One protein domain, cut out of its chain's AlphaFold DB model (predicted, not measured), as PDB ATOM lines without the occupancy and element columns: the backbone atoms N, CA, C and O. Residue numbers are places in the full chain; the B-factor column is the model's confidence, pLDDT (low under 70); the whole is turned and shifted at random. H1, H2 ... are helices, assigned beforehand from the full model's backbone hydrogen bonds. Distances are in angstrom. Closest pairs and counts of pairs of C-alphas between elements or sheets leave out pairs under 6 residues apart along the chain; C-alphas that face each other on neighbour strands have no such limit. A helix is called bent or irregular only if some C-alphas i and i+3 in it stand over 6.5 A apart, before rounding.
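This is residues 4 to 131 of the 131 residues of an uncharacterized protein of Acidobacteria bacterium (UniProt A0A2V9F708). One very long helix, H4, makes the length of an open, rod-like frame; H1 runs beside its last part, H2 crosses H1 on the side away from H4, and H3 is an arm joined to the beginning of H4 by a tight turn. The printed part has 128 residues with four named helices, H1, H2, H3 and H4 along the chain, and no named strand; the class is all helix. It is extended, with a radius of gyration of the C-alphas of 21.7 A and spans of 70 by 27 by 22 A.

Start at H4, residues 85 to 130, whose residues 110 to 128 alone touch H1, residues 4 to 37. Their closest C-alphas are those of Val 24 and Leu 121, 6.1 A apart, and they run the same way at a shallow tilt of 21 degrees. H1 has a kink of 36 degrees near residue 29. With its residues 19 to 26 alone, H1 touches H2, residues 44 to 57; the closest C-alphas are those of Val 22 and Phe 48, 5.7 A apart, and the lines are only just about perpendicular, at 73 degrees. H3, residues 66 to 82, touches no helix, and is only just apart from H4, with the closest C-alphas 8.1 A apart. Every O i to N i+4 pair is within hydrogen-bond range in H2 and H3, against 28 of 30 in H1 and 40 of 42 in H4.

Find C-alpha 85 at (31.531, -47.185, -13.340); from there H4 runs 68.1 A to C-alpha 130 at (-34.933, -42.458, -27.644). H1 begins at C-alpha 4, (12.466, -40.772, -33.175), and covers 46.5 A. H2 measures 19.9 A and H3 24.9 A. H1 and H4 are only just irregular: C-alphas 31 and 34 are 6.6 A apart, C-alphas 86 and 89 6.8 A.

Look at His 38 and His 86 for the two C-alphas farthest apart, 71.2 A. The printed part has no cut and no long link. Residues 61 to 78, of which 66 to 78 belong to H3, stand free. The model's pLDDT is under 70 at residues 59 to 70.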
ATOM      1  N   TRP A   4      13.112 -41.756 -32.303       79.38
ATOM      2  CA  TRP A   4      12.466 -40.772 -33.175       79.38
ATOM      3  C   TRP A   4      11.222 -41.311 -33.895       79.38
ATOM      4  O   TRP A   4      10.210 -40.621 -34.002       79.38
ATOM      5  N   LYS A   5      11.262 -42.562 -34.374       82.12
ATOM      6  CA  LYS A   5      10.100 -43.193 -35.015       82.12
ATOM      7  C   LYS A   5       8.980 -43.434 -34.008       82.12
ATOM      8  O   LYS A   5       7.824 -43.227 -34.361       82.12
ATOM      9  N   LYS A   6       9.308 -43.843 -32.776       77.62
ATOM     10  CA  LYS A   6       8.314 -44.024 -31.707       77.62
ATOM     11  C   LYS A   6       7.652 -42.693 -31.349       77.62
ATOM     12  O   LYS A   6       6.429 -42.632 -31.345       77.62
ATOM     13  N   LEU A   7       8.444 -41.631 -31.173       82.00
ATOM     14  CA  LEU A   7       7.952 -40.275 -30.904       82.00
ATOM     15  C   LEU A   7       7.033 -39.762 -32.017       82.00
ATOM     16  O   LEU A   7       5.903 -39.355 -31.744       82.00
ATOM     17  N   ALA A   8       7.480 -39.842 -33.273       85.06
ATOM     18  CA  ALA A   8       6.681 -39.426 -34.424       85.06
ATOM     19  C   ALA A   8       5.371 -40.224 -34.524       85.06
ATOM     20  O   ALA A   8       4.315 -39.650 -34.789       85.06
ATOM     21  N   MET A   9       5.422 -41.533 -34.260       83.06
ATOM     22  CA  MET A   9       4.238 -42.390 -34.252       83.06
ATOM     23  C   MET A   9       3.277 -41.996 -33.129       83.06
ATOM     24  O   MET A   9       2.100 -41.795 -33.401       83.06
ATOM     25  N   THR A  10       3.757 -41.796 -31.900       80.06
ATOM     26  CA  THR A  10       2.896 -41.355 -30.791       80.06
ATOM     27  C   THR A  10       2.300 -39.977 -31.015       80.06
ATOM     28  O   THR A  10       1.132 -39.768 -30.695       80.06
ATOM     29  N   TRP A  11       3.054 -39.052 -31.610       83.56
ATOM     30  CA  TRP A  11       2.540 -37.732 -31.962       83.56
ATOM     31  C   TRP A  11       1.438 -37.831 -33.021       83.56
ATOM     32  O   TRP A  11       0.358 -37.258 -32.847       83.56
ATOM     33  N   ALA A  12       1.658 -38.626 -34.072       85.69
ATOM     34  CA  ALA A  12       0.660 -38.866 -35.109       85.69
ATOM     35  C   ALA A  12      -0.600 -39.539 -34.541       85.69
ATOM     36  O   ALA A  12      -1.714 -39.080 -34.797       85.69
ATOM     37  N   THR A  13      -0.446 -40.582 -33.718       82.56
ATOM     38  CA  THR A  13      -1.577 -41.274 -33.087       82.56
ATOM     39  C   THR A  13      -2.329 -40.354 -32.125       82.56
ATOM     40  O   THR A  13      -3.553 -40.293 -32.186       82.56
ATOM     41  N   SER A  14      -1.632 -39.586 -31.285       77.25
ATOM     42  CA  SER A  14      -2.256 -38.616 -30.374       77.25
ATOM     43  C   SER A  14      -3.050 -37.551 -31.138       77.25
ATOM     44  O   SER A  14      -4.192 -37.245 -30.785       77.25
ATOM     45  N   THR A  15      -2.498 -37.058 -32.247       84.38
ATOM     46  CA  THR A  15      -3.162 -36.081 -33.122       84.38
ATOM     47  C   THR A  15      -4.425 -36.666 -33.761       84.38
ATOM     48  O   THR A  15      -5.486 -36.041 -33.715       84.38
ATOM     49  N   LEU A  16      -4.359 -37.896 -34.284       87.62
ATOM     50  CA  LEU A  16      -5.526 -38.608 -34.826       87.62
ATOM     51  C   LEU A  16      -6.624 -38.803 -33.777       87.62
ATOM     52  O   LEU A  16      -7.806 -38.604 -34.055       87.62
ATOM     53  N   VAL A  17      -6.239 -39.141 -32.551       85.56
ATOM     54  CA  VAL A  17      -7.162 -39.293 -31.420       85.56
ATOM     55  C   VAL A  17      -7.787 -37.945 -31.044       85.56
ATOM     56  O   VAL A  17      -8.974 -37.882 -30.711       85.56
ATOM     57  N   GLY A  18      -7.029 -36.853 -31.145       84.88
ATOM     58  CA  GLY A  18      -7.534 -35.483 -31.051       84.88
ATOM     59  C   GLY A  18      -8.629 -35.204 -32.082       84.88
ATOM     60  O   GLY A  18      -9.740 -34.827 -31.705       84.88
ATOM     61  N   PHE A  19      -8.376 -35.494 -33.360       88.38
ATOM     62  CA  PHE A  19      -9.376 -35.340 -34.425       88.38
ATOM     63  C   PHE A  19     -10.623 -36.206 -34.212       88.38
ATOM     64  O   PHE A  19     -11.745 -35.733 -34.419       88.38
ATOM     65  N   TYR A  20     -10.454 -37.443 -33.738       87.50
ATOM     66  CA  TYR A  20     -11.578 -38.309 -33.382       87.50
ATOM     67  C   TYR A  20     -12.435 -37.715 -32.252       87.50
ATOM     68  O   TYR A  20     -13.659 -37.779 -32.293       87.50
ATOM     69  N   THR A  21     -11.812 -37.053 -31.276       87.00
ATOM     70  CA  THR A  21     -12.534 -36.342 -30.201       87.00
ATOM     71  C   THR A  21     -13.471 -35.288 -30.752       87.00
ATOM     72  O   THR A  21     -14.623 -35.201 -30.341       87.00
ATOM     73  N   VAL A  22     -12.961 -34.482 -31.678       90.44
ATOM     74  CA  VAL A  22     -13.710 -33.383 -32.286       90.44
ATOM     75  C   VAL A  22     -14.878 -33.927 -33.095       90.44
ATOM     76  O   VAL A  22     -15.965 -33.358 -33.052       90.44
ATOM     77  N   PHE A  23     -14.692 -35.072 -33.754       89.75
ATOM     78  CA  PHE A  23     -15.784 -35.769 -34.426       89.75
ATOM     79  C   PHE A  23     -16.878 -36.185 -33.439       89.75
ATOM     80  O   PHE A  23     -18.050 -35.900 -33.674       89.75
ATOM     81  N   VAL A  24     -16.506 -36.804 -32.315       89.50
ATOM     82  CA  VAL A  24     -17.467 -37.189 -31.270       89.50
ATOM     83  C   VAL A  24     -18.202 -35.960 -30.728       89.50
ATOM     84  O   VAL A  24     -19.427 -35.966 -30.663       89.50
ATOM     85  N   LEU A  25     -17.483 -34.879 -30.411       89.25
ATOM     86  CA  LEU A  25     -18.078 -33.628 -29.927       89.25
ATOM     87  C   LEU A  25     -19.051 -33.009 -30.934       89.25
ATOM     88  O   LEU A  25     -20.103 -32.525 -30.530       89.25
ATOM     89  N   MET A  26     -18.732 -33.051 -32.230       92.06
ATOM     90  CA  MET A  26     -19.629 -32.576 -33.285       92.06
ATOM     91  C   MET A  26     -20.942 -33.365 -33.302       92.06
ATOM     92  O   MET A  26     -22.007 -32.758 -33.381       92.06
ATOM     93  N   GLN A  27     -20.883 -34.696 -33.189       90.44
ATOM     94  CA  GLN A  27     -22.096 -35.520 -33.141       90.44
ATOM     95  C   GLN A  27     -22.950 -35.177 -31.919       90.44
ATOM     96  O   GLN A  27     -24.141 -34.920 -32.053       90.44
ATOM     97  N   PHE A  28     -22.333 -35.065 -30.741       87.75
ATOM     98  CA  PHE A  28     -23.035 -34.644 -29.528       87.75
ATOM     99  C   PHE A  28     -23.650 -33.246 -29.646       87.75
ATOM    100  O   PHE A  28     -24.771 -33.027 -29.190       87.75
ATOM    101  N   TRP A  29     -22.937 -32.303 -30.263       89.19
ATOM    102  CA  TRP A  29     -23.454 -30.961 -30.502       89.19
ATOM    103  C   TRP A  29     -24.709 -31.001 -31.376       89.19
ATOM    104  O   TRP A  29     -25.732 -30.421 -31.018       89.19
ATOM    105  N   ASN A  30     -24.661 -31.729 -32.489       88.19
ATOM    106  CA  ASN A  30     -25.785 -31.794 -33.418       88.19
ATOM    107  C   ASN A  30     -26.971 -32.590 -32.852       88.19
ATOM    108  O   ASN A  30     -28.115 -32.200 -33.062       88.19
ATOM    109  N   TRP A  31     -26.725 -33.657 -32.090       89.38
ATOM    110  CA  TRP A  31     -27.798 -34.456 -31.491       89.38
ATOM    111  C   TRP A  31     -28.484 -33.776 -30.311       89.38
ATOM    112  O   TRP A  31     -29.683 -33.966 -30.130       89.38
ATOM    113  N   PHE A  32     -27.749 -33.005 -29.504       87.38
ATOM    114  CA  PHE A  32     -28.278 -32.474 -28.245       87.38
ATOM    115  C   PHE A  32     -28.303 -30.951 -28.181       87.38
ATOM    116  O   PHE A  32     -29.308 -30.387 -27.760       87.38
ATOM    117  N   ALA A  33     -27.236 -30.261 -28.588       86.06
ATOM    118  CA  ALA A  33     -27.165 -28.804 -28.451       86.06
ATOM    119  C   ALA A  33     -28.062 -28.086 -29.469       86.06
ATOM    120  O   ALA A  33     -28.759 -27.144 -29.099       86.06
ATOM    121  N   VAL A  34     -28.092 -28.553 -30.720       88.31
ATOM    122  CA  VAL A  34     -28.946 -27.998 -31.786       88.31
ATOM    123  C   VAL A  34     -30.434 -28.031 -31.414       88.31
ATOM    124  O   VAL A  34     -31.030 -26.954 -31.353       88.31
ATOM    125  N   PRO A  35     -31.052 -29.189 -31.098       85.50
ATOM    126  CA  PRO A  35     -32.473 -29.221 -30.751       85.50
ATOM    127  C   PRO A  35     -32.784 -28.534 -29.414       85.50
ATOM    128  O   PRO A  35     -33.846 -27.934 -29.273       85.50
ATOM    129  N   LEU A  36     -31.871 -28.575 -28.434       87.19
ATOM    130  CA  LEU A  36     -32.104 -27.970 -27.120       87.19
ATOM    131  C   LEU A  36     -32.016 -26.437 -27.152       87.19
ATOM    132  O   LEU A  36     -32.838 -25.752 -26.547       87.19
ATOM    133  N   LEU A  37     -31.008 -25.891 -27.835       87.31
ATOM    134  CA  LEU A  37     -30.697 -24.458 -27.834       87.31
ATOM    135  C   LEU A  37     -31.186 -23.738 -29.097       87.31
ATOM    136  O   LEU A  37     -31.023 -22.524 -29.193       87.31
ATOM    137  N   HIS A  38     -31.772 -24.465 -30.056       84.38
ATOM    138  CA  HIS A  38     -32.167 -23.954 -31.375       84.38
ATOM    139  C   HIS A  38     -31.014 -23.241 -32.108       84.38
ATOM    140  O   HIS A  38     -31.216 -22.272 -32.841       84.38
ATOM    141  N   VAL A  39     -29.783 -23.708 -31.887       85.38
ATOM    142  CA  VAL A  39     -28.571 -23.197 -32.543       85.38
ATOM    143  C   VAL A  39     -28.340 -23.925 -33.867       85.38
ATOM    144  O   VAL A  39     -28.750 -25.078 -33.995       85.38
ATOM    145  N   PRO A  40     -27.686 -23.300 -34.862       85.69
ATOM    146  CA  PRO A  40     -27.377 -23.979 -36.116       85.69
ATOM    147  C   PRO A  40     -26.447 -25.178 -35.894       85.69
ATOM    148  O   PRO A  40     -25.626 -25.191 -34.970       85.69
ATOM    149  N   GLU A  41     -26.557 -26.165 -36.785       86.56
ATOM    150  CA  GLU A  41     -25.637 -27.300 -36.832       86.56
ATOM    151  C   GLU A  41     -24.194 -26.816 -36.953       86.56
ATOM    152  O   GLU A  41     -23.862 -25.946 -37.768       86.56
ATOM    153  N   ALA A  42     -23.320 -27.380 -36.124       86.38
ATOM    154  CA  ALA A  42     -21.927 -26.986 -36.122       86.38
ATOM    155  C   ALA A  42     -21.146 -27.813 -37.142       86.38
ATOM    156  O   ALA A  42     -21.198 -29.046 -37.164       86.38
ATOM    157  N   SER A  43     -20.367 -27.124 -37.975       89.81
ATOM    158  CA  SER A  43     -19.412 -27.785 -38.855       89.81
ATOM    159  C   SER A  43     -18.237 -28.343 -38.049       89.81
ATOM    160  O   SER A  43     -17.859 -27.806 -37.003       89.81
ATOM    161  N   TYR A  44     -17.614 -29.401 -38.568       89.00
ATOM    162  CA  TYR A  44     -16.465 -30.048 -37.928       89.00
ATOM    163  C   TYR A  44     -15.353 -29.051 -37.568       89.00
ATOM    164  O   TYR A  44     -14.827 -29.069 -36.459       89.00
ATOM    165  N   TRP A  45     -15.029 -28.136 -38.486       90.88
ATOM    166  CA  TRP A  45     -13.990 -27.124 -38.289       90.88
ATOM    167  C   TRP A  45     -14.340 -26.098 -37.211       90.88
ATOM    168  O   TRP A  45     -13.448 -25.617 -36.513       90.88
ATOM    169  N   LEU A  46     -15.625 -25.788 -37.041       89.38
ATOM    170  CA  LEU A  46     -16.078 -24.874 -35.999       89.38
ATOM    171  C   LEU A  46     -15.930 -25.524 -34.619       89.38
ATOM    172  O   LEU A  46     -15.360 -24.913 -33.717       89.38
ATOM    173  N   ILE A  47     -16.334 -26.792 -34.476       92.00
ATOM    174  CA  ILE A  47     -16.116 -27.564 -33.241       92.00
ATOM    175  C   ILE A  47     -14.623 -27.792 -32.984       92.00
ATOM    176  O   ILE A  47     -14.191 -27.735 -31.835       92.00
ATOM    177  N   PHE A  48     -13.813 -27.986 -34.028       90.94
ATOM    178  CA  PHE A  48     -12.358 -28.076 -33.906       90.94
ATOM    179  C   PHE A  48     -11.767 -26.792 -33.312       90.94
ATOM    180  O   PHE A  48     -11.050 -26.851 -32.313       90.94
ATOM    181  N   GLY A  49     -12.106 -25.632 -33.886       89.12
ATOM    182  CA  GLY A  49     -11.646 -24.333 -33.394       89.12
ATOM    183  C   GLY A  49     -12.114 -24.052 -31.967       89.12
ATOM    184  O   GLY A  49     -11.333 -23.592 -31.139       89.12
ATOM    185  N   LEU A  50     -13.360 -24.412 -31.649       89.12
ATOM    186  CA  LEU A  50     -13.918 -24.291 -30.306       89.12
ATOM    187  C   LEU A  50     -13.177 -25.201 -29.313       89.12
ATOM    188  O   LEU A  50     -12.767 -24.743 -28.252       89.12
ATOM    189  N   ASN A  51     -12.896 -26.451 -29.682       88.31
ATOM    190  CA  ASN A  51     -12.102 -27.372 -28.867       88.31
ATOM    191  C   ASN A  51     -10.669 -26.857 -28.629       88.31
ATOM    192  O   ASN A  51     -10.161 -26.977 -27.517       88.31
ATOM    193  N   MET A  52     -10.027 -26.240 -29.630       85.88
ATOM    194  CA  MET A  52      -8.722 -25.591 -29.442       85.88
ATOM    195  C   MET A  52      -8.811 -24.390 -28.496       85.88
ATOM    196  O   MET A  52      -7.983 -24.270 -27.597       85.88
ATOM    197  N   LEU A  53      -9.824 -23.533 -28.660       87.69
ATOM    198  CA  LEU A  53     -10.062 -22.384 -27.784       87.69
ATOM    199  C   LEU A  53     -10.229 -22.836 -26.327       87.69
ATOM    200  O   LEU A  53      -9.561 -22.314 -25.438       87.69
ATOM    201  N   PHE A  54     -11.069 -23.843 -26.082       85.75
ATOM    202  CA  PHE A  54     -11.241 -24.412 -24.747       85.75
ATOM    203  C   PHE A  54      -9.956 -25.051 -24.224       85.75
ATOM    204  O   PHE A  54      -9.623 -24.842 -23.060       85.75
ATOM    205  N   GLY A  55      -9.201 -25.765 -25.061       81.50
ATOM    206  CA  GLY A  55      -7.904 -26.329 -24.683       81.50
ATOM    207  C   GLY A  55      -6.896 -25.268 -24.233       81.50
ATOM    208  O   GLY A  55      -6.201 -25.473 -23.239       81.50
ATOM    209  N   LEU A  56      -6.871 -24.114 -24.907       82.06
ATOM    210  CA  LEU A  56      -6.043 -22.967 -24.526       82.06
ATOM    211  C   LEU A  56      -6.526 -22.320 -23.223       82.06
ATOM    212  O   LEU A  56      -5.719 -22.055 -22.340       82.06
ATOM    213  N   MET A  57      -7.835 -22.102 -23.075       83.06
ATOM    214  CA  MET A  57      -8.405 -21.477 -21.871       83.06
ATOM    215  C   MET A  57      -8.273 -22.349 -20.619       83.06
ATOM    216  O   MET A  57      -8.152 -21.829 -19.516       83.06
ATOM    217  N   THR A  58      -8.325 -23.670 -20.778       79.38
ATOM    218  CA  THR A  58      -8.282 -24.625 -19.659       79.38
ATOM    219  C   THR A  58      -6.869 -25.088 -19.315       79.38
ATOM    220  O   THR A  58      -6.702 -25.856 -18.372       79.38
ATOM    221  N   GLY A  59      -5.848 -24.640 -20.057       64.81
ATOM    222  CA  GLY A  59      -4.455 -25.001 -19.789       64.81
ATOM    223  C   GLY A  59      -4.162 -26.497 -19.947       64.81
ATOM    224  O   GLY A  59      -3.137 -26.974 -19.474       64.81
ATOM    225  N   VAL A  60      -5.023 -27.257 -20.638       57.97
ATOM    226  CA  VAL A  60      -4.889 -28.721 -20.812       57.97
ATOM    227  C   VAL A  60      -3.636 -29.109 -21.630       57.97
ATOM    228  O   VAL A  60      -3.323 -30.288 -21.773       57.97
ATOM    229  N   GLY A  61      -2.880 -28.125 -22.133       53.50
ATOM    230  CA  GLY A  61      -1.579 -28.294 -22.788       53.50
ATOM    231  C   GLY A  61      -0.343 -27.951 -21.942       53.50
ATOM    232  O   GLY A  61       0.766 -28.189 -22.413       53.50
ATOM    233  N   GLU A  62      -0.472 -27.414 -20.724       48.97
ATOM    234  CA  GLU A  62       0.697 -27.086 -19.892       48.97
ATOM    235  C   GLU A  62       1.128 -28.284 -19.042       48.97
ATOM    236  O   GLU A  62       0.786 -28.417 -17.868       48.97
ATOM    237  N   GLN A  63       1.924 -29.170 -19.643       49.81
ATOM    238  CA  GLN A  63       2.695 -30.164 -18.892       49.81
ATOM    239  C   GLN A  63       4.190 -30.167 -19.235       49.81
ATOM    240  O   GLN A  63       4.889 -31.131 -18.951       49.81
ATOM    241  N   GLU A  64       4.715 -29.064 -19.764       51.56
ATOM    242  CA  GLU A  64       6.159 -28.821 -19.813       51.56
ATOM    243  C   GLU A  64       6.505 -27.725 -18.811       51.56
ATOM    244  O   GLU A  64       6.729 -26.567 -19.146       51.56
ATOM    245  N   ASN A  65       6.508 -28.090 -17.528       51.09
ATOM    246  CA  ASN A  65       7.099 -27.231 -16.517       51.09
ATOM    247  C   ASN A  65       8.629 -27.286 -16.699       51.09
ATOM    248  O   ASN A  65       9.217 -28.336 -16.418       51.09
ATOM    249  N   PRO A  66       9.312 -26.197 -17.098       56.72
ATOM    250  CA  PRO A  66      10.768 -26.192 -17.279       56.72
ATOM    251  C   PRO A  66      11.531 -26.528 -15.982       56.72
ATOM    252  O   PRO A  66      12.707 -26.899 -16.011       56.72
ATOM    253  N   ALA A  67      10.876 -26.445 -14.817       61.00
ATOM    254  CA  ALA A  67      11.432 -26.910 -13.550       61.00
ATOM    255  C   ALA A  67      11.567 -28.443 -13.467       61.00
ATOM    256  O   ALA A  67      12.437 -28.938 -12.750       61.00
ATOM    257  N   HIS A  68      10.734 -29.198 -14.188       65.62
ATOM    258  CA  HIS A  68      10.788 -30.658 -14.221       65.62
ATOM    259  C   HIS A  68      12.044 -31.135 -14.956       65.62
ATOM    260  O   HIS A  68      12.803 -31.941 -14.428       65.62
ATOM    261  N   GLU A  69      12.334 -30.544 -16.112       64.75
ATOM    262  CA  GLU A  69      13.515 -30.867 -16.919       64.75
ATOM    263  C   GLU A  69      14.825 -30.507 -16.192       64.75
ATOM    264  O   GLU A  69      15.777 -31.291 -16.157       64.75
ATOM    265  N   ARG A  70      14.845 -29.368 -15.482       69.50
ATOM    266  CA  ARG A  70      15.971 -28.997 -14.604       69.50
ATOM    267  C   ARG A  70      16.169 -29.974 -13.444       69.50
ATOM    268  O   ARG A  70      17.312 -30.280 -13.104       69.50
ATOM    269  N   ARG A  71      15.085 -30.467 -12.835       73.50
ATOM    270  CA  ARG A  71      15.152 -31.469 -11.757       73.50
ATOM    271  C   ARG A  71      15.714 -32.797 -12.252       73.50
ATOM    272  O   ARG A  71      16.563 -33.365 -11.570       73.50
ATOM    273  N   TRP A  72      15.298 -33.249 -13.432       74.88
ATOM    274  CA  TRP A  72      15.827 -34.469 -14.043       74.88
ATOM    275  C   TRP A  72      17.323 -34.368 -14.333       74.88
ATOM    276  O   TRP A  72      18.074 -35.261 -13.944       74.88
ATOM    277  N   ASN A  73      17.780 -33.254 -14.907       79.44
ATOM    278  CA  ASN A  73      19.211 -33.037 -15.132       79.44
ATOM    279  C   ASN A  73      20.023 -33.046 -13.827       79.44
ATOM    280  O   ASN A  73      21.081 -33.669 -13.771       79.44
ATOM    281  N   ALA A  74      19.528 -32.414 -12.758       81.06
ATOM    282  CA  ALA A  74      20.202 -32.440 -11.459       81.06
ATOM    283  C   ALA A  74      20.295 -33.865 -10.877       81.06
ATOM    284  O   ALA A  74      21.348 -34.260 -10.377       81.06
ATOM    285  N   LEU A  75      19.220 -34.651 -10.991       80.81
ATOM    286  CA  LEU A  75      19.182 -36.057 -10.579       80.81
ATOM    287  C   LEU A  75      20.209 -36.907 -11.334       80.81
ATOM    288  O   LEU A  75      20.942 -37.665 -10.705       80.81
ATOM    289  N   PHE A  76      20.322 -36.736 -12.654       80.75
ATOM    290  CA  PHE A  76      21.305 -37.467 -13.459       80.75
ATOM    291  C   PHE A  76      22.751 -37.088 -13.129       80.75
ATOM    292  O   PHE A  76      23.626 -37.956 -13.148       80.75
ATOM    293  N   ILE A  77      23.023 -35.823 -12.802       81.50
ATOM    294  CA  ILE A  77      24.362 -35.392 -12.370       81.50
ATOM    295  C   ILE A  77      24.738 -36.070 -11.046       81.50
ATOM    296  O   ILE A  77      25.837 -36.610 -10.927       81.50
ATOM    297  N   ILE A  78      23.823 -36.089 -10.072       82.00
ATOM    298  CA  ILE A  78      24.048 -36.738  -8.771       82.00
ATOM    299  C   ILE A  78      24.234 -38.249  -8.949       82.00
ATOM    300  O   ILE A  78      25.152 -38.827  -8.374       82.00
ATOM    301  N   LEU A  79      23.408 -38.881  -9.785       81.62
ATOM    302  CA  LEU A  79      23.488 -40.314 -10.058       81.62
ATOM    303  C   LEU A  79      24.851 -40.698 -10.655       81.62
ATOM    304  O   LEU A  79      25.486 -41.629 -10.169       81.62
ATOM    305  N   ASN A  80      25.345 -39.937 -11.637       79.44
ATOM    306  CA  ASN A  80      26.667 -40.169 -12.227       79.44
ATOM    307  C   ASN A  80      27.815 -39.956 -11.228       79.44
ATOM    308  O   ASN A  80      28.844 -40.613 -11.340       79.44
ATOM    309  N   ALA A  81      27.658 -39.050 -10.258       82.19
ATOM    310  CA  ALA A  81      28.677 -38.807  -9.237       82.19
ATOM    311  C   ALA A  81      28.703 -39.890  -8.141       82.19
ATOM    312  O   ALA A  81      29.750 -40.129  -7.541       82.19
ATOM    313  N   CYS A  82      27.564 -40.528  -7.857       81.69
ATOM    314  CA  CYS A  82      27.428 -41.506  -6.774       81.69
ATOM    315  C   CYS A  82      27.548 -42.970  -7.227       81.69
ATOM    316  O   CYS A  82      27.776 -43.838  -6.383       81.69
ATOM    317  N   VAL A  83      27.384 -43.265  -8.520       82.00
ATOM    318  CA  VAL A  83      27.422 -44.638  -9.042       82.00
ATOM    319  C   VAL A  83      28.813 -44.961  -9.606       82.00
ATOM    320  O   VAL A  83      29.263 -44.301 -10.540       82.00
ATOM    321  N   PRO A  84      29.508 -45.986  -9.080       79.75
ATOM    322  CA  PRO A  84      30.786 -46.428  -9.628       79.75
ATOM    323  C   PRO A  84      30.613 -47.067 -11.017       79.75
ATOM    324  O   PRO A  84      29.628 -47.758 -11.273       79.75
ATOM    325  N   GLU A  85      31.606 -46.883 -11.895       76.88
ATOM    326  CA  GLU A  85      31.531 -47.185 -13.340       76.88
ATOM    327  C   GLU A  85      31.067 -48.613 -13.668       76.88
ATOM    328  O   GLU A  85      30.321 -48.812 -14.621       76.88
ATOM    329  N   HIS A  86      31.423 -49.594 -12.837       75.94
ATOM    330  CA  HIS A  86      31.043 -50.998 -13.027       75.94
ATOM    331  C   HIS A  86      29.546 -51.292 -12.838       75.94
ATOM    332  O   HIS A  86      29.094 -52.337 -13.283       75.94
ATOM    333  N   LYS A  87      28.778 -50.404 -12.188       80.31
ATOM    334  CA  LYS A  87      27.314 -50.537 -12.031       80.31
ATOM    335  C   LYS A  87      26.526 -49.636 -12.975       80.31
ATOM    336  O   LYS A  87      25.300 -49.673 -12.993       80.31
ATOM    337  N   MET A  88      27.220 -48.803 -13.750       78.88
ATOM    338  CA  MET A  88      26.587 -47.873 -14.681       78.88
ATOM    339  C   MET A  88      25.854 -48.617 -15.807       78.88
ATOM    340  O   MET A  88      24.857 -48.114 -16.323       78.88
ATOM    341  N   GLU A  89      26.342 -49.797 -16.201       78.00
ATOM    342  CA  GLU A  89      25.698 -50.639 -17.217       78.00
ATOM    343  C   GLU A  89      24.390 -51.247 -16.702       78.00
ATOM    344  O   GLU A  89      23.369 -51.086 -17.368       78.00
ATOM    345  N   ASP A  90      24.389 -51.798 -15.484       81.19
ATOM    346  CA  ASP A  90      23.181 -52.319 -14.826       81.19
ATOM    347  C   ASP A  90      22.105 -51.227 -14.697       81.19
ATOM    348  O   ASP A  90      20.955 -51.419 -15.085       81.19
ATOM    349  N   VAL A  91      22.494 -50.028 -14.242       81.56
ATOM    350  CA  VAL A  91      21.575 -48.882 -14.112       81.56
ATOM    351  C   VAL A  91      21.030 -48.445 -15.475       81.56
ATOM    352  O   VAL A  91      19.855 -48.100 -15.591       81.56
ATOM    353  N   LYS A  92      21.848 -48.459 -16.535       78.69
ATOM    354  CA  LYS A  92      21.381 -48.152 -17.899       78.69
ATOM    355  C   LYS A  92      20.388 -49.190 -18.414       78.69
ATOM    356  O   LYS A  92      19.449 -48.815 -19.117       78.69
ATOM    357  N   GLU A  93      20.597 -50.464 -18.102       81.62
ATOM    358  CA  GLU A  93      19.685 -51.542 -18.483       81.62
ATOM    359  C   GLU A  93      18.346 -51.425 -17.740       81.62
ATOM    360  O   GLU A  93      17.284 -51.488 -18.363       81.62
ATOM    361  N   GLU A  94      18.386 -51.114 -16.446       81.75
ATOM    362  CA  GLU A  94      17.198 -50.902 -15.614       81.75
ATOM    363  C   GLU A  94      16.396 -49.672 -16.081       81.75
ATOM    364  O   GLU A  94      15.193 -49.771 -16.336       81.75
ATOM    365  N   VAL A  95      17.066 -48.544 -16.360       79.31
ATOM    366  CA  VAL A  95      16.443 -47.341 -16.955       79.31
ATOM    367  C   VAL A  95      15.817 -47.638 -18.321       79.31
ATOM    368  O   VAL A  95      14.760 -47.097 -18.666       79.31
ATOM    369  N   ARG A  96      16.442 -48.504 -19.123       75.44
ATOM    370  CA  ARG A  96      15.889 -48.918 -20.416       75.44
ATOM    371  C   ARG A  96      14.630 -49.773 -20.239       75.44
ATOM    372  O   ARG A  96      13.685 -49.580 -21.004       75.44
ATOM    373  N   SER A  97      14.595 -50.656 -19.242       77.06
ATOM    374  CA  SER A  97      13.410 -51.468 -18.932       77.06
ATOM    375  C   SER A  97      12.219 -50.608 -18.473       77.06
ATOM    376  O   SER A  97      11.111 -50.759 -18.991       77.06
ATOM    377  N   GLU A  98      12.469 -49.607 -17.625       78.38
ATOM    378  CA  GLU A  98      11.479 -48.604 -17.206       78.38
ATOM    379  C   GLU A  98      10.972 -47.784 -18.399       78.38
ATOM    380  O   GLU A  98       9.773 -47.547 -18.558       78.38
ATOM    381  N   THR A  99      11.874 -47.411 -19.313       77.31
ATOM    382  CA  THR A  99      11.504 -46.704 -20.547       77.31
ATOM    383  C   THR A  99      10.529 -47.529 -21.390       77.31
ATOM    384  O   THR A  99       9.566 -46.977 -21.923       77.31
ATOM    385  N   GLU A 100      10.734 -48.842 -21.521       77.38
ATOM    386  CA  GLU A 100       9.803 -49.724 -22.239       77.38
ATOM    387  C   GLU A 100       8.440 -49.841 -21.541       77.38
ATOM    388  O   GLU A 100       7.415 -49.799 -22.231       77.38
ATOM    389  N   SER A 101       8.413 -49.888 -20.205       78.38
ATOM    390  CA  SER A 101       7.168 -49.846 -19.424       78.38
ATOM    391  C   SER A 101       6.362 -48.575 -19.715       78.38
ATOM    392  O   SER A 101       5.179 -48.660 -20.054       78.38
ATOM    393  N   ILE A 102       7.024 -47.411 -19.718       81.25
ATOM    394  CA  ILE A 102       6.406 -46.108 -20.019       81.25
ATOM    395  C   ILE A 102       5.777 -46.097 -21.420       81.25
ATOM    396  O   ILE A 102       4.672 -45.584 -21.608       81.25
ATOM    397  N   TRP A 103       6.442 -46.676 -22.425       78.06
ATOM    398  CA  TRP A 103       5.865 -46.766 -23.773       78.06
ATOM    399  C   TRP A 103       4.592 -47.617 -23.802       78.06
ATOM    400  O   TRP A 103       3.664 -47.295 -24.552       78.06
ATOM    401  N   SER A 104       4.530 -48.677 -22.993       78.94
ATOM    402  CA  SER A 104       3.326 -49.499 -22.861       78.94
ATOM    403  C   SER A 104       2.179 -48.711 -22.214       78.94
ATOM    404  O   SER A 104       1.064 -48.710 -22.744       78.94
ATOM    405  N   ASP A 105       2.477 -47.933 -21.171       80.81
ATOM    406  CA  ASP A 105       1.502 -47.096 -20.469       80.81
ATOM    407  C   ASP A 105       0.941 -45.998 -21.376       80.81
ATOM    408  O   ASP A 105      -0.271 -45.769 -21.411       80.81
ATOM    409  N   ILE A 106       1.797 -45.364 -22.187       81.44
ATOM    410  CA  ILE A 106       1.371 -44.393 -23.205       81.44
ATOM    411  C   ILE A 106       0.405 -45.052 -24.198       81.44
ATOM    412  O   ILE A 106      -0.631 -44.469 -24.536       81.44
ATOM    413  N   GLY A 107       0.708 -46.272 -24.647       79.50
ATOM    414  CA  GLY A 107      -0.169 -47.041 -25.531       79.50
ATOM    415  C   GLY A 107      -1.541 -47.315 -24.906       79.50
ATOM    416  O   GLY A 107      -2.570 -47.045 -25.533       79.50
ATOM    417  N   ILE A 108      -1.568 -47.781 -23.656       83.12
ATOM    418  CA  ILE A 108      -2.799 -48.060 -22.898       83.12
ATOM    419  C   ILE A 108      -3.606 -46.776 -22.665       83.12
ATOM    420  O   ILE A 108      -4.831 -46.762 -22.822       83.12
ATOM    421  N   MET A 109      -2.940 -45.666 -22.352       80.06
ATOM    422  CA  MET A 109      -3.587 -44.367 -22.184       80.06
ATOM    423  C   MET A 109      -4.261 -43.908 -23.486       80.06
ATOM    424  O   MET A 109      -5.409 -43.458 -23.472       80.06
ATOM    425  N   ILE A 110      -3.578 -44.026 -24.625       81.31
ATOM    426  CA  ILE A 110      -4.148 -43.655 -25.925       81.31
ATOM    427  C   ILE A 110      -5.352 -44.545 -26.257       81.31
ATOM    428  O   ILE A 110      -6.412 -44.035 -26.631       81.31
ATOM    429  N   PHE A 111      -5.212 -45.860 -26.080       80.56
ATOM    430  CA  PHE A 111      -6.283 -46.820 -26.335       80.56
ATOM    431  C   PHE A 111      -7.514 -46.559 -25.458       80.56
ATOM    432  O   PHE A 111      -8.633 -46.475 -25.966       80.56
ATOM    433  N   SER A 112      -7.315 -46.359 -24.153       80.75
ATOM    434  CA  SER A 112      -8.406 -46.096 -23.207       80.75
ATOM    435  C   SER A 112      -9.148 -44.793 -23.517       80.75
ATOM    436  O   SER A 112     -10.377 -44.760 -23.426       80.75
ATOM    437  N   ARG A 113      -8.450 -43.741 -23.976       81.31
ATOM    438  CA  ARG A 113      -9.086 -42.497 -24.450       81.31
ATOM    439  C   ARG A 113      -9.988 -42.729 -25.658       81.31
ATOM    440  O   ARG A 113     -11.087 -42.177 -25.698       81.31
ATOM    441  N   VAL A 114      -9.544 -43.519 -26.638       85.25
ATOM    442  CA  VAL A 114     -10.369 -43.852 -27.812       85.25
ATOM    443  C   VAL A 114     -11.581 -44.664 -27.383       85.25
ATOM    444  O   VAL A 114     -12.700 -44.276 -27.699       85.25
ATOM    445  N   LEU A 115     -11.372 -45.734 -26.613       87.12
ATOM    446  CA  LEU A 115     -12.445 -46.612 -26.152       87.12
ATOM    447  C   LEU A 115     -13.505 -45.840 -25.358       87.12
ATOM    448  O   LEU A 115     -14.691 -45.954 -25.652       87.12
ATOM    449  N   SER A 116     -13.082 -45.017 -24.396       83.38
ATOM    450  CA  SER A 116     -13.989 -44.193 -23.595       83.38
ATOM    451  C   SER A 116     -14.800 -43.234 -24.468       83.38
ATOM    452  O   SER A 116     -16.018 -43.169 -24.330       83.38
ATOM    453  N   ARG A 117     -14.168 -42.548 -25.428       84.56
ATOM    454  CA  ARG A 117     -14.874 -41.645 -26.356       84.56
ATOM    455  C   ARG A 117     -15.848 -42.383 -27.270       84.56
ATOM    456  O   ARG A 117     -16.946 -41.880 -27.487       84.56
ATOM    457  N   SER A 118     -15.483 -43.569 -27.754       85.69
ATOM    458  CA  SER A 118     -16.369 -44.427 -28.547       85.69
ATOM    459  C   SER A 118     -17.579 -44.894 -27.740       85.69
ATOM    460  O   SER A 118     -18.698 -44.863 -28.245       85.69
ATOM    461  N   LEU A 119     -17.375 -45.290 -26.478       89.69
ATOM    462  CA  LEU A 119     -18.463 -45.660 -25.569       89.69
ATOM    463  C   LEU A 119     -19.388 -44.471 -25.310       89.69
ATOM    464  O   LEU A 119     -20.604 -44.620 -25.406       89.69
ATOM    465  N   THR A 120     -18.827 -43.287 -25.053       88.94
ATOM    466  CA  THR A 120     -19.609 -42.058 -24.894       88.94
ATOM    467  C   THR A 120     -20.421 -41.771 -26.152       88.94
ATOM    468  O   THR A 120     -21.625 -41.574 -26.046       88.94
ATOM    469  N   LEU A 121     -19.820 -41.840 -27.346       88.38
ATOM    470  CA  LEU A 121     -20.541 -41.684 -28.612       88.38
ATOM    471  C   LEU A 121     -21.694 -42.683 -28.753       88.38
ATOM    472  O   LEU A 121     -22.800 -42.280 -29.102       88.38
ATOM    473  N   GLY A 122     -21.455 -43.961 -28.455       88.38
ATOM    474  CA  GLY A 122     -22.485 -44.997 -28.515       88.38
ATOM    475  C   GLY A 122     -23.645 -44.730 -27.557       88.38
ATOM    476  O   GLY A 122     -24.802 -44.814 -27.960       88.38
ATOM    477  N   LEU A 123     -23.352 -44.344 -26.312       89.56
ATOM    478  CA  LEU A 123     -24.377 -43.964 -25.335       89.56
ATOM    479  C   LEU A 123     -25.167 -42.732 -25.793       89.56
ATOM    480  O   LEU A 123     -26.394 -42.748 -25.745       89.56
ATOM    481  N   GLY A 124     -24.478 -41.697 -26.279       86.12
ATOM    482  CA  GLY A 124     -25.115 -40.500 -26.831       86.12
ATOM    483  C   GLY A 124     -26.034 -40.828 -28.006       86.12
ATOM    484  O   GLY A 124     -27.151 -40.329 -28.066       86.12
ATOM    485  N   PHE A 125     -25.615 -41.731 -28.890       88.38
ATOM    486  CA  PHE A 125     -26.434 -42.177 -30.013       88.38
ATOM    487  C   PHE A 125     -27.703 -42.903 -29.554       88.38
ATOM    488  O   PHE A 125     -28.789 -42.615 -30.047       88.38
ATOM    489  N   VAL A 126     -27.589 -43.813 -28.579       91.12
ATOM    490  CA  VAL A 126     -28.753 -44.521 -28.021       91.12
ATOM    491  C   VAL A 126     -29.741 -43.541 -27.396       91.12
ATOM    492  O   VAL A 126     -30.937 -43.659 -27.636       91.12
ATOM    493  N   VAL A 127     -29.262 -42.555 -26.632       88.38
ATOM    494  CA  VAL A 127     -30.135 -41.524 -26.049       88.38
ATOM    495  C   VAL A 127     -30.789 -40.680 -27.141       88.38
ATOM    496  O   VAL A 127     -31.983 -40.423 -27.055       88.38
ATOM    497  N   HIS A 128     -30.045 -40.295 -28.181       85.81
ATOM    498  CA  HIS A 128     -30.592 -39.549 -29.314       85.81
ATOM    499  C   HIS A 128     -31.693 -40.319 -30.056       85.81
ATOM    500  O   HIS A 128     -32.656 -39.709 -30.490       85.81
ATOM    501  N   LEU A 129     -31.597 -41.649 -30.171       86.88
ATOM    502  CA  LEU A 129     -32.664 -42.466 -30.767       86.88
ATOM    503  C   LEU A 129     -33.934 -42.562 -29.906       86.88
ATOM    504  O   LEU A 129     -34.987 -42.927 -30.424       86.88
ATOM    505  N   LEU A 130     -33.825 -42.329 -28.597       85.44
ATOM    506  CA  LEU A 130     -34.933 -42.458 -27.644       85.44
ATOM    507  C   LEU A 130     -35.688 -41.139 -27.405       85.44
ATOM    508  O   LEU A 130     -36.748 -41.176 -26.778       85.44
ATOM    509  N   VAL A 131     -35.135 -40.010 -27.856       74.44
ATOM    510  CA  VAL A 131     -35.701 -38.653 -27.749       74.44
ATOM    511  C   VAL A 131     -36.283 -38.238 -29.092       74.44
ATOM    512  O   VAL A 131     -37.447 -37.783 -29.092       74.44
TER     513      VAL A 131